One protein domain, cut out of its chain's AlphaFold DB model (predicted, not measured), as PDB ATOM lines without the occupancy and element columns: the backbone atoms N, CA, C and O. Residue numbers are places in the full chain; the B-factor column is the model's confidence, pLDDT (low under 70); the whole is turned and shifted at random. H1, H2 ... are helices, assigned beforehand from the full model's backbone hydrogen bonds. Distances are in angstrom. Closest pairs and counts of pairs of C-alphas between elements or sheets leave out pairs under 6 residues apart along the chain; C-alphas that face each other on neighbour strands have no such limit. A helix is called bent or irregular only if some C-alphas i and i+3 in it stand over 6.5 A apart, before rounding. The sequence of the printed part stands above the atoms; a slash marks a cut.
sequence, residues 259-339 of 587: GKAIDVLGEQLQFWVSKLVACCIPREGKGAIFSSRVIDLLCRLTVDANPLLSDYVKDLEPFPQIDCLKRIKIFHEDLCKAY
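What this domain is: This is residues 259 to 339 of the 587 residues of the protein "Serine/threonine-protein kinase ATM" of Apostasia shenzhenica (UniProt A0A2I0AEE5). One long bent helix, H1, runs along one side of an elongated all-helix body, with H2 folded back beside its second arm and H3 beside its first arm. H4 covers the side away from H1, packing on both H2 and H3, and the loop of residues 281 to 291 makes one tip of the long axis while the start of H1 makes the other. You will find 81 residues with four named helices, in the order H1, H2, H3, H4, and no named strand. The whole is compact, with a radius of gyration of the C-alphas of 12.9 A, and its C-alphas span 43 by 27 by 17 A.

How they stand to each other: Begin with H1, residues 259 to 280, assigned as one helix by its hydrogen bonds but bent, with C-alphas 267 and 270 7.4 A apart. Its arms, H1a, residues 259 to 267, and H1b, residues 270 to 280, stand at a steep tilt of 53 degrees. Look next at H2, residues 292 to 301: it touches H1b, closest at the C-alphas of Leu 276 and Val 294, 6.4 A apart. They form a helical hairpin, opposite ways at a shallow tilt of 24 degrees. H3, residues 307 to 314, touches H1a, closest at the C-alphas of Gly 266 and Tyr 312, 5.4 A, the same way at a shallow tilt of 19 degrees. H4, residues 323 to 336, touches H2 with residues 324 to 328 alone; the closest C-alphas, of Cys 299 and Ile 328, are 6.7 A apart, and the two run the same way at a shallow tilt of 9 degrees. H4 touches H3 with residues 332 to 336 alone, closest at the C-alphas of Lys 314 and Leu 335, 5.8 A, and about perpendicular at 83 degrees. The helix packing is mostly aligned: three of these four touching pairs are at a shallow tilt. H1b and H4 are only just apart, their closest C-alphas 8.0 A from each other. In H1a and H2 every O i to N i+4 pair is within hydrogen-bond range; the counts are 6 of 7 in H1b, 2 of 4 in H3 and 8 of 10 in H4.

Where its parts are: Find C-alpha 259 at (497.671, 192.996, 331.185); from there H1a runs 12.4 A to C-alpha 267. H1b covers 15.6 A from C-alpha 270 to C-alpha 280, at (493.400, 182.680, 359.724). H2 measures 14.6 A and H3 11.2 A from first to last C-alpha. H4 runs 19.8 A and ends at C-alpha 336, at (509.389, 195.078, 351.248). H3 and H4 are irregular, with C-alphas 308 and 311 7.1 A apart and C-alphas 324 and 327 7.6 A apart.

The domain as a whole: The two C-alphas farthest apart, those of Gly 259 and Gly 285, are 44.3 A from each other. The printed part has no cut. The link from H1 to H2, 11 residues, is long; that from H2 to H3 is tight and that from H3 to H4 is short. The mean pLDDT of the printed part is 85.6, and residues 283 to 289 are under 70.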
ATOM      1  N   GLY A 259     497.195 192.021 330.188       81.50
ATOM      2  CA  GLY A 259     497.671 192.996 331.185       81.50
ATOM      3  C   GLY A 259     496.518 193.633 331.972       81.50
ATOM      4  O   GLY A 259     496.593 193.771 333.185       81.50
ATOM      5  N   LYS A 260     495.377 193.862 331.306       84.81
ATOM      6  CA  LYS A 260     494.152 194.376 331.935       84.81
ATOM      7  C   LYS A 260     493.590 193.449 333.017       84.81
ATOM      8  O   LYS A 260     493.083 193.946 334.016       84.81
ATOM      9  N   ALA A 261     493.626 192.128 332.826       85.88
ATOM     10  CA  ALA A 261     493.140 191.179 333.828       85.88
ATOM     11  C   ALA A 261     494.051 191.159 335.066       85.88
ATOM     12  O   ALA A 261     493.554 191.084 336.189       85.88
ATOM     13  N   ILE A 262     495.365 191.298 334.862       89.00
ATOM     14  CA  ILE A 262     496.351 191.418 335.943       89.00
ATOM     15  C   ILE A 262     496.126 192.710 336.732       89.00
ATOM     16  O   ILE A 262     496.053 192.649 337.956       89.00
ATOM     17  N   ASP A 263     495.920 193.841 336.053       90.25
ATOM     18  CA  ASP A 263     495.617 195.121 336.705       90.25
ATOM     19  C   ASP A 263     494.332 195.040 337.539       90.25
ATOM     20  O   ASP A 263     494.294 195.468 338.690       90.25
ATOM     21  N   VAL A 264     493.272 194.432 336.993       91.06
ATOM     22  CA  VAL A 264     492.004 194.236 337.716       91.06
ATOM     23  C   VAL A 264     492.196 193.392 338.975       91.06
ATOM     24  O   VAL A 264     491.630 193.727 340.018       91.06
ATOM     25  N   LEU A 265     492.972 192.308 338.888       91.94
ATOM     26  CA  LEU A 265     493.272 191.457 340.037       91.94
ATOM     27  C   LEU A 265     494.140 192.193 341.068       91.94
ATOM     28  O   LEU A 265     493.867 192.097 342.263       91.94
ATOM     29  N   GLY A 266     495.133 192.961 340.613       91.00
ATOM     30  CA  GLY A 266     496.005 193.785 341.448       91.00
ATOM     31  C   GLY A 266     495.237 194.830 342.261       91.00
ATOM     32  O   GLY A 266     495.368 194.875 343.484       91.00
ATOM     33  N   GLU A 267     494.339 195.580 341.619       90.38
ATOM     34  CA  GLU A 267     493.468 196.590 342.256       90.38
ATOM     35  C   GLU A 267     492.524 196.003 343.325       90.38
ATOM     36  O   GLU A 267     492.024 196.707 344.204       90.38
ATOM     37  N   GLN A 268     492.254 194.699 343.267       90.62
ATOM     38  CA  GLN A 268     491.388 193.991 344.215       90.62
ATOM     39  C   GLN A 268     492.175 193.167 345.241       90.62
ATOM     40  O   GLN A 268     491.582 192.648 346.193       90.62
ATOM     41  N   LEU A 269     493.494 193.040 345.074       92.50
ATOM     42  CA  LEU A 269     494.325 192.093 345.813       92.50
ATOM     43  C   LEU A 269     494.300 192.361 347.321       92.50
ATOM     44  O   LEU A 269     494.117 191.433 348.108       92.50
ATOM     45  N   GLN A 270     494.393 193.630 347.725       91.00
ATOM     46  CA  GLN A 270     494.358 194.031 349.135       91.00
ATOM     47  C   GLN A 270     493.038 193.648 349.819       91.00
ATOM     48  O   GLN A 270     493.046 193.108 350.929       91.00
ATOM     49  N   PHE A 271     491.898 193.874 349.160       89.50
ATOM     50  CA  PHE A 271     490.589 193.463 349.678       89.50
ATOM     51  C   PHE A 271     490.523 191.938 349.867       89.50
ATOM     52  O   PHE A 271     490.036 191.447 350.881       89.50
ATOM     53  N   TRP A 272     491.079 191.176 348.926       89.19
ATOM     54  CA  TRP A 272     491.066 189.715 348.969       89.19
ATOM     55  C   TRP A 272     491.930 189.106 350.040       89.19
ATOM     56  O   TRP A 272     491.463 188.322 350.872       89.19
ATOM     57  N   VAL A 273     493.206 189.460 349.992       92.88
ATOM     58  CA  VAL A 273     494.204 188.934 350.907       92.88
ATOM     59  C   VAL A 273     493.796 189.273 352.331       92.88
ATOM     60  O   VAL A 273     493.852 188.406 353.195       92.88
ATOM     61  N   SER A 274     493.281 190.479 352.574       91.06
ATOM     62  CA  SER A 274     492.844 190.870 353.911       91.06
ATOM     63  C   SER A 274     491.665 190.038 354.437       91.06
ATOM     64  O   SER A 274     491.704 189.602 355.591       91.06
ATOM     65  N   LYS A 275     490.655 189.732 353.609       90.75
ATOM     66  CA  LYS A 275     489.529 188.853 353.987       90.75
ATOM     67  C   LYS A 275     489.978 187.414 354.250       90.75
ATOM     68  O   LYS A 275     489.514 186.802 355.210       90.75
ATOM     69  N   LEU A 276     490.896 186.888 353.438       91.56
ATOM     70  CA  LEU A 276     491.459 185.545 353.610       91.56
ATOM     71  C   LEU A 276     492.339 185.448 354.864       91.56
ATOM     72  O   LEU A 276     492.190 184.517 355.651       91.56
ATOM     73  N   VAL A 277     493.213 186.432 355.091       90.81
ATOM     74  CA  VAL A 277     494.055 186.512 356.293       90.81
ATOM     75  C   VAL A 277     493.191 186.624 357.546       90.81
ATOM     76  O   VAL A 277     493.477 185.954 358.537       90.81
ATOM     77  N   ALA A 278     492.091 187.384 357.503       88.06
ATOM     78  CA  ALA A 278     491.153 187.475 358.620       88.06
ATOM     79  C   ALA A 278     490.540 186.113 359.004       88.06
ATOM     80  O   ALA A 278     490.260 185.887 360.179       88.06
ATOM     81  N   CYS A 279     490.387 185.173 358.061       87.00
ATOM     82  CA  CYS A 279     489.962 183.802 358.372       87.00
ATOM     83  C   CYS A 279     491.016 182.995 359.150       87.00
ATOM     84  O   CYS A 279     490.657 182.041 359.839       87.00
ATOM     85  N   CYS A 280     492.298 183.350 359.033       85.94
ATOM     86  CA  CYS A 280     493.400 182.680 359.724       85.94
ATOM     87  C   CYS A 280     493.623 183.210 361.148       85.94
ATOM     88  O   CYS A 280     494.280 182.542 361.945       85.94
ATOM     89  N   ILE A 281     493.095 184.393 361.479       81.88
ATOM     90  CA  ILE A 281     493.251 184.994 362.806       81.88
ATOM     91  C   ILE A 281     492.316 184.270 363.795       81.88
ATOM     92  O   ILE A 281     491.099 184.251 363.586       81.88
ATOM     93  N   PRO A 282     492.842 183.671 364.882       71.19
ATOM     94  CA  PRO A 282     492.010 183.028 365.891       71.19
ATOM     95  C   PRO A 282     491.098 184.060 366.562       71.19
ATOM     96  O   PRO A 282     491.553 185.106 367.026       71.19
ATOM     97  N   ARG A 283     489.799 183.757 366.631       67.31
ATOM     98  CA  ARG A 283     488.841 184.543 367.418       67.31
ATOM     99  C   ARG A 283     488.916 184.097 368.873       67.31
ATOM    100  O   ARG A 283     489.019 182.900 369.141       67.31
ATOM    101  N   GLU A 284     488.871 185.056 369.794       53.97
ATOM    102  CA  GLU A 284     489.002 184.815 371.235       53.97
ATOM    103  C   GLU A 284     488.142 183.619 371.686       53.97
ATOM    104  O   GLU A 284     486.933 183.565 371.450       53.97
ATOM    105  N   GLY A 285     488.793 182.613 372.278       51.47
ATOM    106  CA  GLY A 285     488.140 181.421 372.831       51.47
ATOM    107  C   GLY A 285     487.893 180.247 371.871       51.47
ATOM    108  O   GLY A 285     487.365 179.228 372.318       51.47
ATOM    109  N   LYS A 286     488.269 180.321 370.584       51.41
ATOM    110  CA  LYS A 286     488.208 179.173 369.653       51.41
ATOM    111  C   LYS A 286     489.512 179.023 368.871       51.41
ATOM    112  O   LYS A 286     490.025 179.988 368.315       51.41
ATOM    113  N   GLY A 287     490.029 177.794 368.793       55.00
ATOM    114  CA  GLY A 287     491.141 177.470 367.895       55.00
ATOM    115  C   GLY A 287     490.805 177.854 366.450       55.00
ATOM    116  O   GLY A 287     489.641 177.797 366.043       55.00
ATOM    117  N   ALA A 288     491.813 178.269 365.683       55.50
ATOM    118  CA  ALA A 288     491.646 178.660 364.288       55.50
ATOM    119  C   ALA A 288     491.305 177.425 363.429       55.50
ATOM    120  O   ALA A 288     492.184 176.751 362.904       55.50
ATOM    121  N   ILE A 289     490.016 177.097 363.321       64.88
ATOM    122  CA  ILE A 289     489.516 176.064 362.410       64.88
ATOM    123  C   ILE A 289     489.164 176.770 361.098       64.88
ATOM    124  O   ILE A 289     488.066 177.310 360.949       64.88
ATOM    125  N   PHE A 290     490.126 176.817 360.179       72.88
ATOM    126  CA  PHE A 290     489.948 177.285 358.804       72.88
ATOM    127  C   PHE A 290     490.321 176.167 357.827       72.88
ATOM    128  O   PHE A 290     491.112 175.276 358.136       72.88
ATOM    129  N   SER A 291     489.731 176.205 356.640       77.44
ATOM    130  CA  SER A 291     490.008 175.271 355.558       77.44
ATOM    131  C   SER A 291     491.441 175.430 355.061       77.44
ATOM    132  O   SER A 291     491.901 176.546 354.811       77.44
ATOM    133  N   SER A 292     492.136 174.314 354.826       84.12
ATOM    134  CA  SER A 292     493.467 174.309 354.200       84.12
ATOM    135  C   SER A 292     493.478 175.007 352.833       84.12
ATOM    136  O   SER A 292     494.503 175.545 352.418       84.12
ATOM    137  N   ARG A 293     492.319 175.088 352.166       88.81
ATOM    138  CA  ARG A 293     492.137 175.781 350.883       88.81
ATOM    139  C   ARG A 293     492.297 177.296 350.981       88.81
ATOM    140  O   ARG A 293     492.608 177.928 349.980       88.81
ATOM    141  N   VAL A 294     492.110 177.882 352.166       91.31
ATOM    142  CA  VAL A 294     492.351 179.317 352.397       91.31
ATOM    143  C   VAL A 294     493.837 179.637 352.224       91.31
ATOM    144  O   VAL A 294     494.183 180.605 351.555       91.31
ATOM    145  N   ILE A 295     494.717 178.796 352.778       91.19
ATOM    146  CA  ILE A 295     496.172 178.972 352.667       91.19
ATOM    147  C   ILE A 295     496.651 178.719 351.237       91.19
ATOM    148  O   ILE A 295     497.492 179.469 350.746       91.19
ATOM    149  N   ASP A 296     496.093 177.714 350.558       92.06
ATOM    150  CA  ASP A 296     496.367 177.463 349.136       92.06
ATOM    151  C   ASP A 296     496.026 178.688 348.272       92.06
ATOM    152  O   ASP A 296     496.862 179.170 347.507       92.06
ATOM    153  N   LEU A 297     494.837 179.271 348.464       93.88
ATOM    154  CA  LEU A 297     494.433 180.496 347.770       93.88
ATOM    155  C   LEU A 297     495.340 181.682 348.089       93.88
ATOM    156  O   LEU A 297     495.716 182.418 347.178       93.88
ATOM    157  N   LEU A 298     495.709 181.862 349.358       93.81
ATOM    158  CA  LEU A 298     496.637 182.916 349.756       93.81
ATOM    159  C   LEU A 298     497.997 182.750 349.079       93.81
ATOM    160  O   LEU A 298     498.536 183.735 348.582       93.81
ATOM    161  N   CYS A 299     498.530 181.529 349.001       92.56
ATOM    162  CA  CYS A 299     499.787 181.266 348.303       92.56
ATOM    163  C   CYS A 299     499.657 181.568 346.805       92.56
ATOM    164  O   CYS A 299     500.486 182.298 346.272       92.56
ATOM    165  N   ARG A 300     498.574 181.132 346.150       93.56
ATOM    166  CA  ARG A 300     498.298 181.426 344.730       93.56
ATOM    167  C   ARG A 300     498.115 182.913 344.412       93.56
ATOM    168  O   ARG A 300     498.360 183.315 343.282       93.56
ATOM    169  N   LEU A 301     497.668 183.710 345.381       92.44
ATOM    170  CA  LEU A 301     497.512 185.164 345.259       92.44
ATOM    171  C   LEU A 301     498.787 185.949 345.595       92.44
ATOM    172  O   LEU A 301     498.852 187.134 345.290       92.44
ATOM    173  N   THR A 302     499.776 185.321 346.236       92.38
ATOM    174  CA  THR A 302     500.976 186.007 346.738       92.38
ATOM    175  C   THR A 302     502.260 185.353 346.236       92.38
ATOM    176  O   THR A 302     502.879 185.857 345.307       92.38
ATOM    177  N   VAL A 303     502.658 184.229 346.832       91.56
ATOM    178  CA  VAL A 303     503.941 183.552 346.587       91.56
ATOM    179  C   VAL A 303     503.991 182.878 345.217       91.56
ATOM    180  O   VAL A 303     504.994 182.966 344.521       91.56
ATOM    181  N   ASP A 304     502.908 182.204 344.836       90.38
ATOM    182  CA  ASP A 304     502.797 181.432 343.594       90.38
ATOM    183  C   ASP A 304     502.052 182.236 342.500       90.38
ATOM    184  O   ASP A 304     501.564 181.677 341.515       90.38
ATOM    185  N   ALA A 305     501.918 183.552 342.698       89.00
ATOM    186  CA  ALA A 305     501.243 184.461 341.782       89.00
ATOM    187  C   ALA A 305     502.099 184.780 340.543       89.00
ATOM    188  O   ALA A 305     503.307 184.541 340.500       89.00
ATOM    189  N   ASN A 306     501.468 185.363 339.520       86.00
ATOM    190  CA  ASN A 306     502.185 185.884 338.357       86.00
ATOM    191  C   ASN A 306     503.203 186.959 338.806       86.00
ATOM    192  O   ASN A 306     502.805 187.861 339.542       86.00
ATOM    193  N   PRO A 307     504.471 186.936 338.348       87.69
ATOM    194  CA  PRO A 307     505.471 187.948 338.706       87.69
ATOM    195  C   PRO A 307     505.043 189.399 338.455       87.69
ATOM    196  O   PRO A 307     505.481 190.295 339.170       87.69
ATOM    197  N   LEU A 308     504.148 189.641 337.490       88.62
ATOM    198  CA  LEU A 308     503.578 190.968 337.221       88.62
ATOM    199  C   LEU A 308     502.690 191.499 338.362       88.62
ATOM    200  O   LEU A 308     502.418 192.691 338.418       88.62
ATOM    201  N   LEU A 309     502.256 190.640 339.288       88.88
ATOM    202  CA  LEU A 309     501.546 191.042 340.505       88.88
ATOM    203  C   LEU A 309     502.493 191.431 341.645       88.88
ATOM    204  O   LEU A 309     502.011 191.865 342.686       88.88
ATOM    205  N   SER A 310     503.812 191.280 341.492       88.69
ATOM    206  CA  SER A 310     504.772 191.515 342.581       88.69
ATOM    207  C   SER A 310     504.700 192.931 343.155       88.69
ATOM    208  O   SER A 310     504.757 193.072 344.374       88.69
ATOM    209  N   ASP A 311     504.477 193.949 342.320       89.75
ATOM    210  CA  ASP A 311     504.281 195.332 342.774       89.75
ATOM    211  C   ASP A 311     503.006 195.471 343.619       89.75
ATOM    212  O   ASP A 311     503.035 196.042 344.707       89.75
ATOM    213  N   TYR A 312     501.902 194.849 343.195       89.44
ATOM    214  CA  TYR A 312     500.660 194.815 343.973       89.44
ATOM    215  C   TYR A 312     500.800 194.003 345.271       89.44
ATOM    216  O   TYR A 312     500.209 194.358 346.287       89.44
ATOM    217  N   VAL A 313     501.584 192.918 345.263       91.06
ATOM    218  CA  VAL A 313     501.862 192.086 346.449       91.06
ATOM    219  C   VAL A 313     502.736 192.840 347.444       91.06
ATOM    220  O   VAL A 313     502.484 192.795 348.647       91.06
ATOM    221  N   LYS A 314     503.747 193.564 346.961       88.88
ATOM    222  CA  LYS A 314     504.544 194.495 347.767       88.88
ATOM    223  C   LYS A 314     503.646 195.562 348.393       88.88
ATOM    224  O   LYS A 314     503.817 195.933 349.556       88.88
ATOM    225  N   ASP A 315     502.614 195.958 347.654       87.38
ATOM    226  CA  ASP A 315     501.581 196.868 348.107       87.38
ATOM    227  C   ASP A 315     500.526 196.246 349.048       87.38
ATOM    228  O   ASP A 315     499.519 196.893 349.334       87.38
ATOM    229  N   LEU A 316     500.765 195.060 349.616       88.62
ATOM    230  CA  LEU A 316     499.907 194.470 350.647       88.62
ATOM    231  C   LEU A 316     500.272 194.885 352.073       88.62
ATOM    232  O   LEU A 316     501.421 195.212 352.392       88.62
ATOM    233  N   GLU A 317     499.275 194.835 352.956       85.81
ATOM    234  CA  GLU A 317     499.481 194.893 354.404       85.81
ATOM    235  C   GLU A 317     500.392 193.763 354.910       85.81
ATOM    236  O   GLU A 317     500.264 192.623 354.456       85.81
ATOM    237  N   PRO A 318     501.282 194.051 355.880       82.56
ATOM    238  CA  PRO A 318     502.143 193.038 356.466       82.56
ATOM    239  C   PRO A 318     501.326 191.917 357.116       82.56
ATOM    240  O   PRO A 318     500.347 192.149 357.829       82.56
ATOM    241  N   PHE A 319     501.765 190.680 356.890       86.38
ATOM    242  CA  PHE A 319     501.058 189.488 357.352       86.38
ATOM    243  C   PHE A 319     501.249 189.241 358.857       86.38
ATOM    244  O   PHE A 319     502.354 189.431 359.385       86.38
ATOM    245  N   PRO A 320     500.208 188.752 359.560       84.50
ATOM    246  CA  PRO A 320     500.300 188.471 360.981       84.50
ATOM    247  C   PRO A 320     501.254 187.316 361.294       84.50
ATOM    248  O   PRO A 320     501.467 186.411 360.487       84.50
ATOM    249  N   GLN A 321     501.829 187.343 362.502       83.69
ATOM    250  CA  GLN A 321     502.751 186.314 362.997       83.69
ATOM    251  C   GLN A 321     501.986 185.039 363.382       83.69
ATOM    252  O   GLN A 321     501.742 184.775 364.554       83.69
ATOM    253  N   ILE A 322     501.571 184.281 362.370       84.31
ATOM    254  CA  ILE A 322     500.848 183.015 362.500       84.31
ATOM    255  C   ILE A 322     501.613 181.955 361.707       84.31
ATOM    256  O   ILE A 322     502.001 182.202 360.563       84.31
ATOM    257  N   ASP A 323     501.814 180.772 362.290       85.38
ATOM    258  CA  ASP A 323     502.661 179.723 361.706       85.38
ATOM    259  C   ASP A 323     502.244 179.330 360.282       85.38
ATOM    260  O   ASP A 323     503.094 179.188 359.401       85.38
ATOM    261  N   CYS A 324     500.938 179.234 360.016       86.06
ATOM    262  CA  CYS A 324     500.418 178.895 358.689       86.06
ATOM    263  C   CYS A 324     500.697 179.967 357.616       86.06
ATOM    264  O   CYS A 324     500.684 179.648 356.430       86.06
ATOM    265  N   LEU A 325     500.981 181.212 358.012       89.69
ATOM    266  CA  LEU A 325     501.282 182.333 357.113       89.69
ATOM    267  C   LEU A 325     502.783 182.623 357.002       89.69
ATOM    268  O   LEU A 325     503.178 183.501 356.237       89.69
ATOM    269  N   LYS A 326     503.640 181.877 357.712       90.38
ATOM    270  CA  LYS A 326     505.089 182.125 357.775       90.38
ATOM    271  C   LYS A 326     505.748 182.204 356.395       90.38
ATOM    272  O   LYS A 326     506.549 183.103 356.161       90.38
ATOM    273  N   ARG A 327     505.390 181.298 355.474       92.31
ATOM    274  CA  ARG A 327     505.923 181.282 354.095       92.31
ATOM    275  C   ARG A 327     505.606 182.584 353.355       92.31
ATOM    276  O   ARG A 327     506.497 183.174 352.756       92.31
ATOM    277  N   ILE A 328     504.350 183.024 353.420       92.12
ATOM    278  CA  ILE A 328     503.872 184.239 352.747       92.12
ATOM    279  C   ILE A 328     504.523 185.474 353.369       92.12
ATOM    280  O   ILE A 328     504.971 186.367 352.657       92.12
ATOM    281  N   LYS A 329     504.627 185.488 354.699       90.94
ATOM    282  CA  LYS A 329     505.245 186.574 355.449       90.94
ATOM    283  C   LYS A 329     506.704 186.799 355.038       90.94
ATOM    284  O   LYS A 329     507.054 187.926 354.723       90.94
ATOM    285  N   ILE A 330     507.523 185.743 355.006       91.44
ATOM    286  CA  ILE A 330     508.943 185.845 354.621       91.44
ATOM    287  C   ILE A 330     509.073 186.424 353.207       91.44
ATOM    288  O   ILE A 330     509.841 187.353 352.988       91.44
ATOM    289  N   PHE A 331     508.267 185.926 352.267       92.12
ATOM    290  CA  PHE A 331     508.254 186.430 350.896       92.12
ATOM    291  C   PHE A 331     507.858 187.914 350.813       92.12
ATOM    292  O   PHE A 331     508.500 188.692 350.111       92.12
ATOM    293  N   HIS A 332     506.821 188.328 351.549       92.19
ATOM    294  CA  HIS A 332     506.381 189.726 351.591       92.19
ATOM    295  C   HIS A 332     507.424 190.651 352.231       92.19
ATOM    296  O   HIS A 332     507.698 191.722 351.692       92.19
ATOM    297  N   GLU A 333     508.056 190.224 353.327       88.81
ATOM    298  CA  GLU A 333     509.156 190.955 353.971       88.81
ATOM    299  C   GLU A 333     510.351 191.108 353.022       88.81
ATOM    300  O   GLU A 333     510.919 192.196 352.932       88.81
ATOM    301  N   ASP A 334     510.686 190.065 352.256       90.62
ATOM    302  CA  ASP A 334     511.741 190.111 351.243       90.62
ATOM    303  C   ASP A 334     511.449 191.133 350.135       90.62
ATOM    304  O   ASP A 334     512.348 191.889 349.755       90.62
ATOM    305  N   LEU A 335     510.200 191.214 349.663       88.25
ATOM    306  CA  LEU A 335     509.766 192.228 348.692       88.25
ATOM    307  C   LEU A 335     509.791 193.648 349.278       88.25
ATOM    308  O   LEU A 335     510.094 194.612 348.571       88.25
ATOM    309  N   CYS A 336     509.487 193.788 350.568       87.25
ATOM    310  CA  CYS A 336     509.389 195.078 351.248       87.25
ATOM    311  C   CYS A 336     510.720 195.603 351.808       87.25
ATOM    312  O   CYS A 336     510.725 196.693 352.372       87.25
ATOM    313  N   LYS A 337     511.854 194.906 351.635       85.00
ATOM    314  CA  LYS A 337     513.173 195.329 352.165       85.00
ATOM    315  C   LYS A 337     513.574 196.764 351.814       85.00
ATOM    316  O   LYS A 337     514.327 197.384 352.555       85.00
ATOM    317  N   ALA A 338     513.098 197.270 350.679       82.00
ATOM    318  CA  ALA A 338     513.391 198.620 350.210       82.00
ATOM    319  C   ALA A 338     512.498 199.713 350.832       82.00
ATOM    320  O   ALA A 338     512.774 200.889 350.618       82.00
ATOM    321  N   TYR A 339     511.416 199.365 351.541       82.12
ATOM    322  CA  TYR A 339     510.490 200.351 352.105       82.12
ATOM    323  C   TYR A 339     511.046 200.953 353.389       82.12
ATOM    324  O   TYR A 339     511.439 200.250 354.323       82.12
TER     325      TYR A 339